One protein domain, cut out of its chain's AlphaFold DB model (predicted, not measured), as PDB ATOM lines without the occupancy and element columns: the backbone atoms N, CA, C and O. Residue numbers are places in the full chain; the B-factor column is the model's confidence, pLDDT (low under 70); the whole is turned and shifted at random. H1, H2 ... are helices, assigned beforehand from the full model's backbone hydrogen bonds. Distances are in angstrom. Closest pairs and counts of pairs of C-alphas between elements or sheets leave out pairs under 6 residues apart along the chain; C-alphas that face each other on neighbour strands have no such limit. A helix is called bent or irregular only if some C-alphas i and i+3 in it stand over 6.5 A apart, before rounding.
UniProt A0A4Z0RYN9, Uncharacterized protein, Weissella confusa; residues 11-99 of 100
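AT A GLANCE: This is residues 11 to 99 of the 100 residues of an uncharacterized protein of Weissella confusa (UniProt A0A4Z0RYN9). One helix, H2, runs through the middle, and the other four make a rough, incomplete ring round it: H4 crosses it on one side, H3 packs on residues 35 to 39 of H2, H1 packs on it with residues 13 to 17 alone, and H5 turns off the end of H4 towards H1 without reaching H2. Residues 93 to 99, of which 93 to 97 belong to H5, stick out from the body. The printed part has 89 residues with five named helices, H1 to H5 in order along the chain, and no named strand; the class is all helix. The whole is compact, with a radius of gyration of the C-alphas of 12.7 A and spans of 36 by 28 by 27 A.

HOW THE PARTS SIT: H1, residues 11 to 23, and H2, residues 31 to 44, only just touch, with 3 pairs of C-alphas within 8 A; the closest are those of Ile 17 and Val 34, 6.6 A apart. They run opposite ways at a steep tilt of 61 degrees. H2 is the hub, touching three helices. With its residues 35 to 39 alone it touches H3, residues 54 to 61, about perpendicular at 85 degrees; the closest C-alphas are those of Gly 35 and Leu 58, 6.7 A apart. H1 and H3 only just touch, with 3 pairs within 8 A, the closest being the C-alphas of Ala 13 and Leu 61, 6.3 A apart. H2 touches H4, residues 69 to 85, with 14 pairs within 8 A, the closest being the C-alphas of Tyr 32 and Ile 75, 5.3 A apart; the steep tilt of 69.9 degrees is only just short of about perpendicular. H3 and H4 are close but not clearly touching. H5, residues 87 to 97, and H4 only just touch, with 3 pairs, and only at the corner; the closest C-alphas are those of Asp 82 and Ser 88, 5.9 A apart. H1 and H5 are near each other, while H1 and H4 are apart. The helix packing is mostly crossed: of the 4 pairs of helices that touch, leaving out H4 and H5 with their touch only at the corner, 0 are at a shallow tilt. Each O i to N i+4 pair is within hydrogen-bond range in H1, H2 and H3, against 9 of 13 in H4 and 5 of 7 in H5.

IN THESE COORDINATES: H1 begins at C-alpha 11, (7.787, 42.501, -39.168), and is 18.6 A long from first to last C-alpha. H2 measures 20.1 A and H3 11.0 A. H4, the longest helix with 17 residues, measures 25.1 A; it is neither bent nor irregular, but only just: C-alphas 74 and 77 are 6.4 A apart. H5 measures 15.3 A and ends at C-alpha 97, (-7.612, 27.986, -50.912).

THE WHOLE: The two C-alphas farthest apart are those of Asn 70 and His 99, 39.4 A. The printed part has no cut. The link from H4 to H5 is tight, the other three are short, and no link is long. The mean pLDDT of the printed part is 70.7; 32 residues are under 70, among them residues 42 to 52 and 82 to 99.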
ATOM      1  N   ALA A  11       7.223  42.810 -37.855       69.75
ATOM      2  CA  ALA A  11       7.787  42.501 -39.168       69.75
ATOM      3  C   ALA A  11       6.801  41.725 -40.061       69.75
ATOM      4  O   ALA A  11       6.651  42.048 -41.238       69.75
ATOM      5  N   GLY A  12       6.098  40.732 -39.502       72.56
ATOM      6  CA  GLY A  12       5.049  40.001 -40.215       72.56
ATOM      7  C   GLY A  12       3.851  40.884 -40.577       72.56
ATOM      8  O   GLY A  12       3.322  40.772 -41.679       72.56
ATOM      9  N   ALA A  13       3.477  41.803 -39.685       71.12
ATOM     10  CA  ALA A  13       2.411  42.772 -39.896       71.12
ATOM     11  C   ALA A  13       2.729  43.699 -41.075       71.12
ATOM     12  O   ALA A  13       1.897  43.859 -41.961       71.12
ATOM     13  N   ASN A  14       3.951  44.235 -41.141       71.88
ATOM     14  CA  ASN A  14       4.375  45.110 -42.237       71.88
ATOM     15  C   ASN A  14       4.349  44.401 -43.603       71.88
ATOM     16  O   ASN A  14       3.844  44.966 -44.570       71.88
ATOM     17  N   VAL A  15       4.817  43.148 -43.685       75.62
ATOM     18  CA  VAL A  15       4.764  42.362 -44.936       75.62
ATOM     19  C   VAL A  15       3.319  42.153 -45.398       75.62
ATOM     20  O   VAL A  15       3.011  42.349 -46.575       75.62
ATOM     21  N   GLN A  16       2.420  41.810 -44.474       75.19
ATOM     22  CA  GLN A  16       1.004  41.615 -44.789       75.19
ATOM     23  C   GLN A  16       0.305  42.927 -45.170       75.19
ATOM     24  O   GLN A  16      -0.499  42.942 -46.099       75.19
ATOM     25  N   ILE A  17       0.651  44.044 -44.518       74.44
ATOM     26  CA  ILE A  17       0.177  45.383 -44.893       74.44
ATOM     27  C   ILE A  17       0.608  45.718 -46.325       74.44
ATOM     28  O   ILE A  17      -0.217  46.154 -47.126       74.44
ATOM     29  N   GLU A  18       1.870  45.486 -46.689       75.56
ATOM     30  CA  GLU A  18       2.344  45.734 -48.055       75.56
ATOM     31  C   GLU A  18       1.607  44.886 -49.097       75.56
ATOM     32  O   GLU A  18       1.241  45.396 -50.161       75.56
ATOM     33  N   GLN A  19       1.381  43.603 -48.809       74.69
ATOM     34  CA  GLN A  19       0.602  42.713 -49.675       74.69
ATOM     35  C   GLN A  19      -0.843  43.202 -49.814       74.69
ATOM     36  O   GLN A  19      -1.351  43.301 -50.932       74.69
ATOM     37  N   PHE A  20      -1.471  43.600 -48.706       73.62
ATOM     38  CA  PHE A  20      -2.818  44.167 -48.679       73.62
ATOM     39  C   PHE A  20      -2.931  45.453 -49.521       73.62
ATOM     40  O   PHE A  20      -3.858  45.598 -50.323       73.62
ATOM     41  N   ILE A  21      -1.958  46.365 -49.420       72.69
ATOM     42  CA  ILE A  21      -1.900  47.594 -50.232       72.69
ATOM     43  C   ILE A  21      -1.760  47.257 -51.724       72.69
ATOM     44  O   ILE A  21      -2.485  47.815 -52.557       72.69
ATOM     45  N   LYS A  22      -0.846  46.333 -52.063       73.50
ATOM     46  CA  LYS A  22      -0.604  45.882 -53.445       73.50
ATOM     47  C   LYS A  22      -1.853  45.248 -54.054       73.50
ATOM     48  O   LYS A  22      -2.204  45.580 -55.183       73.50
ATOM     49  N   ALA A  23      -2.553  44.403 -53.299       71.50
ATOM     50  CA  ALA A  23      -3.796  43.759 -53.723       71.50
ATOM     51  C   ALA A  23      -4.904  44.769 -54.071       71.50
ATOM     52  O   ALA A  23      -5.678  44.549 -55.001       71.50
ATOM     53  N   ARG A  24      -4.945  45.920 -53.385       69.38
ATOM     54  CA  ARG A  24      -5.874  47.024 -53.691       69.38
ATOM     55  C   ARG A  24      -5.395  47.945 -54.828       69.38
ATOM     56  O   ARG A  24      -6.054  48.947 -55.108       69.38
ATOM     57  N   GLY A  25      -4.271  47.637 -55.480       70.88
ATOM     58  CA  GLY A  25      -3.718  48.418 -56.594       70.88
ATOM     59  C   GLY A  25      -3.210  49.804 -56.189       70.88
ATOM     60  O   GLY A  25      -3.141  50.709 -57.022       70.88
ATOM     61  N   ARG A  26      -2.895  50.004 -54.903       71.38
ATOM     62  CA  ARG A  26      -2.463  51.298 -54.361       71.38
ATOM     63  C   ARG A  26      -0.952  51.330 -54.160       71.38
ATOM     64  O   ARG A  26      -0.305  50.305 -53.988       71.38
ATOM     65  N   VAL A  27      -0.393  52.540 -54.166       69.19
ATOM     66  CA  VAL A  27       1.046  52.783 -53.936       69.19
ATOM     67  C   VAL A  27       1.348  53.030 -52.452       69.19
ATOM     68  O   VAL A  27       2.479  52.849 -52.013       69.19
ATOM     69  N   LYS A  28       0.345  53.454 -51.671       73.62
ATOM     70  CA  LYS A  28       0.457  53.732 -50.233       73.62
ATOM     71  C   LYS A  28      -0.801  53.279 -49.498       73.62
ATOM     72  O   LYS A  28      -1.896  53.365 -50.053       73.62
ATOM     73  N   SER A  29      -0.628  52.850 -48.253       72.69
ATOM     74  CA  SER A  29      -1.714  52.585 -47.311       72.69
ATOM     75  C   SER A  29      -2.371  53.862 -46.811       72.69
ATOM     76  O   SER A  29      -1.698  54.861 -46.543       72.69
ATOM     77  N   ASP A  30      -3.681  53.783 -46.587       85.38
ATOM     78  CA  ASP A  30      -4.367  54.677 -45.664       85.38
ATOM     79  C   ASP A  30      -4.197  54.174 -44.218       85.38
ATOM     80  O   ASP A  30      -4.269  52.973 -43.946       85.38
ATOM     81  N   LYS A  31      -3.978  55.101 -43.277       87.75
ATOM     82  CA  LYS A  31      -3.774  54.791 -41.852       87.75
ATOM     83  C   LYS A  31      -4.933  53.975 -41.267       87.75
ATOM     84  O   LYS A  31      -4.700  53.077 -40.455       87.75
ATOM     85  N   TYR A  32      -6.171  54.308 -41.629       88.06
ATOM     86  CA  TYR A  32      -7.369  53.684 -41.074       88.06
ATOM     87  C   TYR A  32      -7.612  52.303 -41.675       88.06
ATOM     88  O   TYR A  32      -7.979  51.389 -40.944       88.06
ATOM     89  N   GLU A  33      -7.319  52.119 -42.963       82.81
ATOM     90  CA  GLU A  33      -7.356  50.794 -43.595       82.81
ATOM     91  C   GLU A  33      -6.325  49.838 -42.981       82.81
ATOM     92  O   GLU A  33      -6.646  48.689 -42.691       82.81
ATOM     93  N   VAL A  34      -5.109  50.323 -42.707       82.94
ATOM     94  CA  VAL A  34      -4.087  49.532 -42.000       82.94
ATOM     95  C   VAL A  34      -4.543  49.189 -40.586       82.94
ATOM     96  O   VAL A  34      -4.396  48.051 -40.151       82.94
ATOM     97  N   GLY A  35      -5.156  50.143 -39.882       85.00
ATOM     98  CA  GLY A  35      -5.714  49.898 -38.553       85.00
ATOM     99  C   GLY A  35      -6.815  48.834 -38.566       85.00
ATOM    100  O   GLY A  35      -6.807  47.947 -37.717       85.00
ATOM    101  N   ALA A  36      -7.724  48.883 -39.546       83.75
ATOM    102  CA  ALA A  36      -8.780  47.886 -39.725       83.75
ATOM    103  C   ALA A  36      -8.191  46.491 -39.972       83.75
ATOM    104  O   ALA A  36      -8.516  45.546 -39.254       83.75
ATOM    105  N   PHE A  37      -7.248  46.393 -40.914       80.50
ATOM    106  CA  PHE A  37      -6.564  45.147 -41.247       80.50
ATOM    107  C   PHE A  37      -5.856  44.528 -40.032       80.50
ATOM    108  O   PHE A  37      -5.981  43.328 -39.773       80.50
ATOM    109  N   LEU A  38      -5.123  45.343 -39.267       80.25
ATOM    110  CA  LEU A  38      -4.394  44.889 -38.084       80.25
ATOM    111  C   LEU A  38      -5.328  44.455 -36.951       80.25
ATOM    112  O   LEU A  38      -5.015  43.481 -36.269       80.25
ATOM    113  N   ILE A  39      -6.464  45.133 -36.751       78.81
ATOM    114  CA  ILE A  39      -7.476  44.698 -35.780       78.81
ATOM    115  C   ILE A  39      -8.042  43.345 -36.198       78.81
ATOM    116  O   ILE A  39      -8.024  42.429 -35.388       78.81
ATOM    117  N   GLU A  40      -8.488  43.172 -37.441       74.44
ATOM    118  CA  GLU A  40      -9.089  41.904 -37.876       74.44
ATOM    119  C   GLU A  40      -8.115  40.725 -37.746       74.44
ATOM    120  O   GLU A  40      -8.447  39.703 -37.141       74.44
ATOM    121  N   ASN A  41      -6.881  40.879 -38.229       70.31
ATOM    122  CA  ASN A  41      -5.872  39.820 -38.139       70.31
ATOM    123  C   ASN A  41      -5.368  39.618 -36.699       70.31
ATOM    124  O   ASN A  41      -5.107  38.494 -36.275       70.31
ATOM    125  N   GLY A  42      -5.290  40.690 -35.909       64.00
ATOM    126  CA  GLY A  42      -4.936  40.657 -34.489       64.00
ATOM    127  C   GLY A  42      -5.985  40.006 -33.588       64.00
ATOM    128  O   GLY A  42      -5.628  39.318 -32.629       64.00
ATOM    129  N   VAL A  43      -7.268  40.196 -33.914       56.56
ATOM    130  CA  VAL A  43      -8.422  39.526 -33.293       56.56
ATOM    131  C   VAL A  43      -8.380  38.034 -33.601       56.56
ATOM    132  O   VAL A  43      -8.503  37.224 -32.688       56.56
ATOM    133  N   ILE A  44      -8.146  37.664 -34.864       50.34
ATOM    134  CA  ILE A  44      -8.080  36.259 -35.299       50.34
ATOM    135  C   ILE A  44      -6.905  35.515 -34.639       50.34
ATOM    136  O   ILE A  44      -7.032  34.336 -34.316       50.34
ATOM    137  N   CYS A  45      -5.787  36.196 -34.371       50.69
ATOM    138  CA  CYS A  45      -4.632  35.618 -33.676       50.69
ATOM    139  C   CYS A  45      -4.731  35.641 -32.136       50.69
ATOM    140  O   CYS A  45      -3.745  35.323 -31.476       50.69
ATOM    141  N   GLY A  46      -5.856  36.068 -31.546       53.97
ATOM    142  CA  GLY A  46      -6.040  36.132 -30.086       53.97
ATOM    143  C   GLY A  46      -5.207  37.203 -29.367       53.97
ATOM    144  O   GLY A  46      -5.333  37.370 -28.156       53.97
ATOM    145  N   ARG A  47      -4.390  37.980 -30.092       57.53
ATOM    146  CA  ARG A  47      -3.550  39.027 -29.495       57.53
ATOM    147  C   ARG A  47      -4.378  40.194 -28.999       57.53
ATOM    148  O   ARG A  47      -4.025  40.770 -27.984       57.53
ATOM    149  N   LEU A  48      -5.484  40.545 -29.664       60.62
ATOM    150  CA  LEU A  48      -6.273  41.701 -29.225       60.62
ATOM    151  C   LEU A  48      -6.807  41.521 -27.793       60.62
ATOM    152  O   LEU A  48      -6.815  42.482 -27.034       60.62
ATOM    153  N   SER A  49      -7.177  40.298 -27.396       58.81
ATOM    154  CA  SER A  49      -7.606  40.000 -26.021       58.81
ATOM    155  C   SER A  49      -6.484  40.061 -24.979       58.81
ATOM    156  O   SER A  49      -6.783  40.078 -23.790       58.81
ATOM    157  N   GLU A  50      -5.213  40.095 -25.395       54.28
ATOM    158  CA  GLU A  50      -4.056  40.273 -24.503       54.28
ATOM    159  C   GLU A  50      -3.758  41.757 -24.214       54.28
ATOM    160  O   GLU A  50      -2.978  42.060 -23.311       54.28
ATOM    161  N   PHE A  51      -4.358  42.689 -24.966       59.50
ATOM    162  CA  PHE A  51      -4.171  44.127 -24.781       59.50
ATOM    163  C   PHE A  51      -5.445  44.786 -24.248       59.50
ATOM    164  O   PHE A  51      -6.476  44.803 -24.916       59.50
ATOM    165  N   ASP A  52      -5.329  45.455 -23.101       65.12
ATOM    166  CA  ASP A  52      -6.413  46.264 -22.522       65.12
ATOM    167  C   ASP A  52      -6.758  47.509 -23.371       65.12
ATOM    168  O   ASP A  52      -7.811  48.123 -23.194       65.12
ATOM    169  N   ASP A  53      -5.875  47.903 -24.301       80.00
ATOM    170  CA  ASP A  53      -6.057  49.052 -25.193       80.00
ATOM    171  C   ASP A  53      -5.703  48.701 -26.651       80.00
ATOM    172  O   ASP A  53      -4.539  48.507 -27.012       80.00
ATOM    173  N   THR A  54      -6.718  48.683 -27.522       82.00
ATOM    174  CA  THR A  54      -6.584  48.455 -28.973       82.00
ATOM    175  C   THR A  54      -5.593  49.417 -29.637       82.00
ATOM    176  O   THR A  54      -4.922  49.044 -30.596       82.00
ATOM    177  N   THR A  55      -5.449  50.650 -29.140       86.25
ATOM    178  CA  THR A  55      -4.465  51.594 -29.690       86.25
ATOM    179  C   THR A  55      -3.035  51.202 -29.334       86.25
ATOM    180  O   THR A  55      -2.153  51.328 -30.178       86.25
ATOM    181  N   ALA A  56      -2.800  50.670 -28.131       83.25
ATOM    182  CA  ALA A  56      -1.488  50.164 -27.731       83.25
ATOM    183  C   ALA A  56      -1.094  48.944 -28.573       83.25
ATOM    184  O   ALA A  56       0.036  48.872 -29.054       83.25
ATOM    185  N   PHE A  57      -2.048  48.044 -28.825       82.69
ATOM    186  CA  PHE A  57      -1.862  46.923 -29.744       82.69
ATOM    187  C   PHE A  57      -1.449  47.398 -31.144       82.69
ATOM    188  O   PHE A  57      -0.394  47.004 -31.639       82.69
ATOM    189  N   LEU A  58      -2.228  48.296 -31.756       85.06
ATOM    190  CA  LEU A  58      -1.939  48.817 -33.096       85.06
ATOM    191  C   LEU A  58      -0.570  49.505 -33.177       85.06
ATOM    192  O   LEU A  58       0.214  49.218 -34.080       85.06
ATOM    193  N   ASN A  59      -0.257  50.354 -32.198       86.38
ATOM    194  CA  ASN A  59       1.023  51.061 -32.123       86.38
ATOM    195  C   ASN A  59       2.215  50.127 -31.873       86.38
ATOM    196  O   ASN A  59       3.350  50.504 -32.146       86.38
ATOM    197  N   SER A  60       1.984  48.914 -31.362       80.38
ATOM    198  CA  SER A  60       3.045  47.913 -31.211       80.38
ATOM    199  C   SER A  60       3.396  47.209 -32.525       80.38
ATOM    200  O   SER A  60       4.486  46.654 -32.641       80.38
ATOM    201  N   LEU A  61       2.486  47.215 -33.508       78.88
ATOM    202  CA  LEU A  61       2.618  46.450 -34.750       78.88
ATOM    203  C   LEU A  61       3.163  47.253 -35.927       78.88
ATOM    204  O   LEU A  61       3.645  46.650 -36.880       78.88
ATOM    205  N   THR A  62       3.107  48.581 -35.873       74.69
ATOM    206  CA  THR A  62       3.624  49.444 -36.937       74.69
ATOM    207  C   THR A  62       4.250  50.711 -36.365       74.69
ATOM    208  O   THR A  62       3.765  51.276 -35.388       74.69
ATOM    209  N   SER A  63       5.337  51.162 -36.990       74.81
ATOM    210  CA  SER A  63       5.985  52.450 -36.712       74.81
ATOM    211  C   SER A  63       5.518  53.573 -37.640       74.81
ATOM    212  O   SER A  63       5.875  54.728 -37.422       74.81
ATOM    213  N   ASP A  64       4.745  53.251 -38.679       78.44
ATOM    214  CA  ASP A  64       4.393  54.206 -39.737       78.44
ATOM    215  C   ASP A  64       3.293  55.172 -39.298       78.44
ATOM    216  O   ASP A  64       3.184  56.294 -39.803       78.44
ATOM    217  N   TYR A  65       2.480  54.748 -38.330       84.00
ATOM    218  CA  TYR A  65       1.353  55.513 -37.826       84.00
ATOM    219  C   TYR A  65       1.256  55.436 -36.308       84.00
ATOM    220  O   TYR A  65       1.466  54.393 -35.701       84.00
ATOM    221  N   THR A  66       0.830  56.543 -35.702       90.25
ATOM    222  CA  THR A  66       0.412  56.574 -34.297       90.25
ATOM    223  C   THR A  66      -1.109  56.608 -34.215       90.25
ATOM    224  O   THR A  66      -1.747  57.570 -34.654       90.25
ATOM    225  N   TYR A  67      -1.702  55.559 -33.660       89.50
ATOM    226  CA  TYR A  67      -3.131  55.407 -33.424       89.50
ATOM    227  C   TYR A  67      -3.540  55.991 -32.074       89.50
ATOM    228  O   TYR A  67      -2.885  55.794 -31.051       89.50
ATOM    229  N   THR A  68      -4.668  56.689 -32.090       91.19
ATOM    230  CA  THR A  68      -5.341  57.274 -30.931       91.19
ATOM    231  C   THR A  68      -6.754  56.711 -30.811       91.19
ATOM    232  O   THR A  68      -7.304  56.152 -31.761       91.19
ATOM    233  N   LYS A  69      -7.407  56.920 -29.662       87.06
ATOM    234  CA  LYS A  69      -8.791  56.460 -29.448       87.06
ATOM    235  C   LYS A  69      -9.790  57.063 -30.446       87.06
ATOM    236  O   LYS A  69     -10.792  56.435 -30.765       87.06
ATOM    237  N   ASN A  70      -9.516  58.260 -30.968       89.06
ATOM    238  CA  ASN A  70     -10.353  58.877 -32.000       89.06
ATOM    239  C   ASN A  70     -10.194  58.202 -33.365       89.06
ATOM    240  O   ASN A  70     -11.151  58.180 -34.137       89.06
ATOM    241  N   ASP A  71      -9.020  57.638 -33.659       89.81
ATOM    242  CA  ASP A  71      -8.808  56.881 -34.892       89.81
ATOM    243  C   ASP A  71      -9.634  55.588 -34.886       89.81
ATOM    244  O   ASP A  71     -10.187  55.229 -35.920       89.81
ATOM    245  N   LEU A  72      -9.819  54.946 -33.723       86.25
ATOM    246  CA  LEU A  72     -10.648  53.736 -33.604       86.25
ATOM    247  C   LEU A  72     -12.088  53.961 -34.086       86.25
ATOM    248  O   LEU A  72     -12.625  53.128 -34.807       86.25
ATOM    249  N   LYS A  73     -12.676  55.129 -33.791       85.75
ATOM    250  CA  LYS A  73     -14.025  55.503 -34.262       85.75
ATOM    251  C   LYS A  73     -14.123  55.625 -35.785       85.75
ATOM    252  O   LYS A  73     -15.210  55.532 -36.341       85.75
ATOM    253  N   ARG A  74     -13.001  55.899 -36.457       85.94
ATOM    254  CA  ARG A  74     -12.918  55.967 -37.925       85.94
ATOM    255  C   ARG A  74     -12.605  54.609 -38.546       85.94
ATOM    256  O   ARG A  74     -12.965  54.387 -39.693       85.94
ATOM    257  N   ILE A  75     -11.956  53.725 -37.793       84.75
ATOM    258  CA  ILE A  75     -11.615  52.361 -38.205       84.75
ATOM    259  C   ILE A  75     -12.834  51.432 -38.115       84.75
ATOM    260  O   ILE A  75     -13.060  50.637 -39.018       84.75
ATOM    261  N   GLU A  76     -13.646  51.561 -37.066       81.25
ATOM    262  CA  GLU A  76     -14.848  50.747 -36.838       81.25
ATOM    263  C   GLU A  76     -15.778  50.617 -38.066       81.25
ATOM    264  O   GLU A  76     -16.067  49.485 -38.460       81.25
ATOM    265  N   PRO A  77     -16.203  51.704 -38.744       79.00
ATOM    266  CA  PRO A  77     -17.056  51.575 -39.924       79.00
ATOM    267  C   PRO A  77     -16.360  50.890 -41.109       79.00
ATOM    268  O   PRO A  77     -17.047  50.303 -41.941       79.00
ATOM    269  N   LEU A  78     -15.025  50.934 -41.199       79.44
ATOM    270  CA  LEU A  78     -14.274  50.243 -42.255       79.44
ATOM    271  C   LEU A  78     -14.285  48.729 -42.039       79.44
ATOM    272  O   LEU A  78     -14.474  47.988 -42.996       79.44
ATOM    273  N   ILE A  79     -14.152  48.286 -40.786       76.44
ATOM    274  CA  ILE A  79     -14.278  46.870 -40.416       76.44
ATOM    275  C   ILE A  79     -15.690  46.376 -40.756       76.44
ATOM    276  O   ILE A  79     -15.848  45.354 -41.413       76.44
ATOM    277  N   ILE A  80     -16.731  47.124 -40.372       74.00
ATOM    278  CA  ILE A  80     -18.123  46.754 -40.679       74.00
ATOM    279  C   ILE A  80     -18.343  46.670 -42.194       74.00
ATOM    280  O   ILE A  80     -18.881  45.675 -42.676       74.00
ATOM    281  N   ALA A  81     -17.873  47.664 -42.952       70.31
ATOM    282  CA  ALA A  81     -17.987  47.662 -44.406       70.31
ATOM    283  C   ALA A  81     -17.249  46.473 -45.046       70.31
ATOM    284  O   ALA A  81     -17.802  45.828 -45.933       70.31
ATOM    285  N   ASP A  82     -16.046  46.133 -44.577       67.50
ATOM    286  CA  ASP A  82     -15.282  44.983 -45.077       67.50
ATOM    287  C   ASP A  82     -15.959  43.638 -44.722       67.50
ATOM    288  O   ASP A  82     -15.955  42.709 -45.541       67.50
ATOM    289  N   ILE A  83     -16.608  43.540 -43.553       65.38
ATOM    290  CA  ILE A  83     -17.439  42.393 -43.146       65.38
ATOM    291  C   ILE A  83     -18.659  42.245 -44.064       65.38
ATOM    292  O   ILE A  83     -18.931  41.144 -44.552       65.38
ATOM    293  N   GLU A  84     -19.383  43.338 -44.303       66.44
ATOM    294  CA  GLU A  84     -20.602  43.363 -45.118       66.44
ATOM    295  C   GLU A  84     -20.308  43.129 -46.605       66.44
ATOM    296  O   GLU A  84     -21.070  42.448 -47.293       66.44
ATOM    297  N   GLN A  85     -19.176  43.636 -47.102       62.66
ATOM    298  CA  GLN A  85     -18.782  43.545 -48.512       62.66
ATOM    299  C   GLN A  85     -17.895  42.324 -48.818       62.66
ATOM    300  O   GLN A  85     -17.563  42.081 -49.981       62.66
ATOM    301  N   SER A  86     -17.513  41.532 -47.802       56.19
ATOM    302  CA  SER A  86     -16.684  40.311 -47.902       56.19
ATOM    303  C   SER A  86     -15.368  40.464 -48.683       56.19
ATOM    304  O   SER A  86     -14.747  39.471 -49.064       56.19
ATOM    305  N   THR A  87     -14.918  41.689 -48.947       52.44
ATOM    306  CA  THR A  87     -13.870  41.959 -49.941       52.44
ATOM    307  C   THR A  87     -12.482  41.671 -49.377       52.44
ATOM    308  O   THR A  87     -11.647  41.101 -50.071       52.44
ATOM    309  N   SER A  88     -12.268  41.950 -48.089       52.41
ATOM    310  CA  SER A  88     -11.029  41.609 -47.371       52.41
ATOM    311  C   SER A  88     -11.005  40.139 -46.913       52.41
ATOM    312  O   SER A  88      -9.957  39.495 -46.969       52.41
ATOM    313  N   ARG A  89     -12.170  39.546 -46.587       50.78
ATOM    314  CA  ARG A  89     -12.289  38.099 -46.299       50.78
ATOM    315  C   ARG A  89     -11.960  37.230 -47.511       50.78
ATOM    316  O   ARG A  89     -11.343  36.185 -47.334       50.78
ATOM    317  N   ARG A  90     -12.341  37.652 -48.725       45.97
ATOM    318  CA  ARG A  90     -12.013  36.918 -49.957       45.97
ATOM    319  C   ARG A  90     -10.513  36.856 -50.217       45.97
ATOM    320  O   ARG A  90     -10.034  35.779 -50.512       45.97
ATOM    321  N   PHE A  91      -9.761  37.938 -50.017       47.38
ATOM    322  CA  PHE A  91      -8.316  37.932 -50.291       47.38
ATOM    323  C   PHE A  91      -7.519  36.976 -49.386       47.38
ATOM    324  O   PHE A  91      -6.677  36.237 -49.884       47.38
ATOM    325  N   ILE A  92      -7.810  36.935 -48.078       47.44
ATOM    326  CA  ILE A  92      -7.113  36.035 -47.134       47.44
ATOM    327  C   ILE A  92      -7.585  34.577 -47.293       47.44
ATOM    328  O   ILE A  92      -6.803  33.643 -47.105       47.44
ATOM    329  N   LEU A  93      -8.861  34.358 -47.635       40.34
ATOM    330  CA  LEU A  93      -9.377  33.014 -47.910       40.34
ATOM    331  C   LEU A  93      -8.878  32.470 -49.252       40.34
ATOM    332  O   LEU A  93      -8.496  31.307 -49.286       40.34
ATOM    333  N   ASP A  94      -8.819  33.290 -50.305       41.03
ATOM    334  CA  ASP A  94      -8.369  32.881 -51.642       41.03
ATOM    335  C   ASP A  94      -6.868  32.535 -51.669       41.03
ATOM    336  O   ASP A  94      -6.477  31.617 -52.388       41.03
ATOM    337  N   GLU A  95      -6.021  33.169 -50.845       46.00
ATOM    338  CA  GLU A  95      -4.629  32.712 -50.648       46.00
ATOM    339  C   GLU A  95      -4.548  31.369 -49.902       46.00
ATOM    340  O   GLU A  95      -3.689  30.542 -50.210       46.00
ATOM    341  N   LYS A  96      -5.454  31.105 -48.949       41.38
ATOM    342  CA  LYS A  96      -5.503  29.814 -48.239       41.38
ATOM    343  C   LYS A  96      -6.099  28.684 -49.080       41.38
ATOM    344  O   LYS A  96      -5.753  27.529 -48.847       41.38
ATOM    345  N   THR A  97      -6.977  28.984 -50.035       37.47
ATOM    346  CA  THR A  97      -7.612  27.986 -50.912       37.47
ATOM    347  C   THR A  97      -6.924  27.825 -52.264       37.47
ATOM    348  O   THR A  97      -7.092  26.778 -52.876       37.47
ATOM    349  N   SER A  98      -6.091  28.770 -52.717       38.31
ATOM    350  CA  SER A  98      -5.292  28.604 -53.952       38.31
ATOM    351  C   SER A  98      -4.158  27.574 -53.827       38.31
ATOM    352  O   SER A  98      -3.481  27.276 -54.812       38.31
ATOM    353  N   HIS A  99      -3.946  27.019 -52.630       41.50
ATOM    354  CA  HIS A  99      -2.980  25.952 -52.355       41.50
ATOM    355  C   HIS A  99      -3.629  24.621 -51.925       41.50
ATOM    356  O   HIS A  99      -2.925  23.761 -51.391       41.50
TER     357      HIS A  99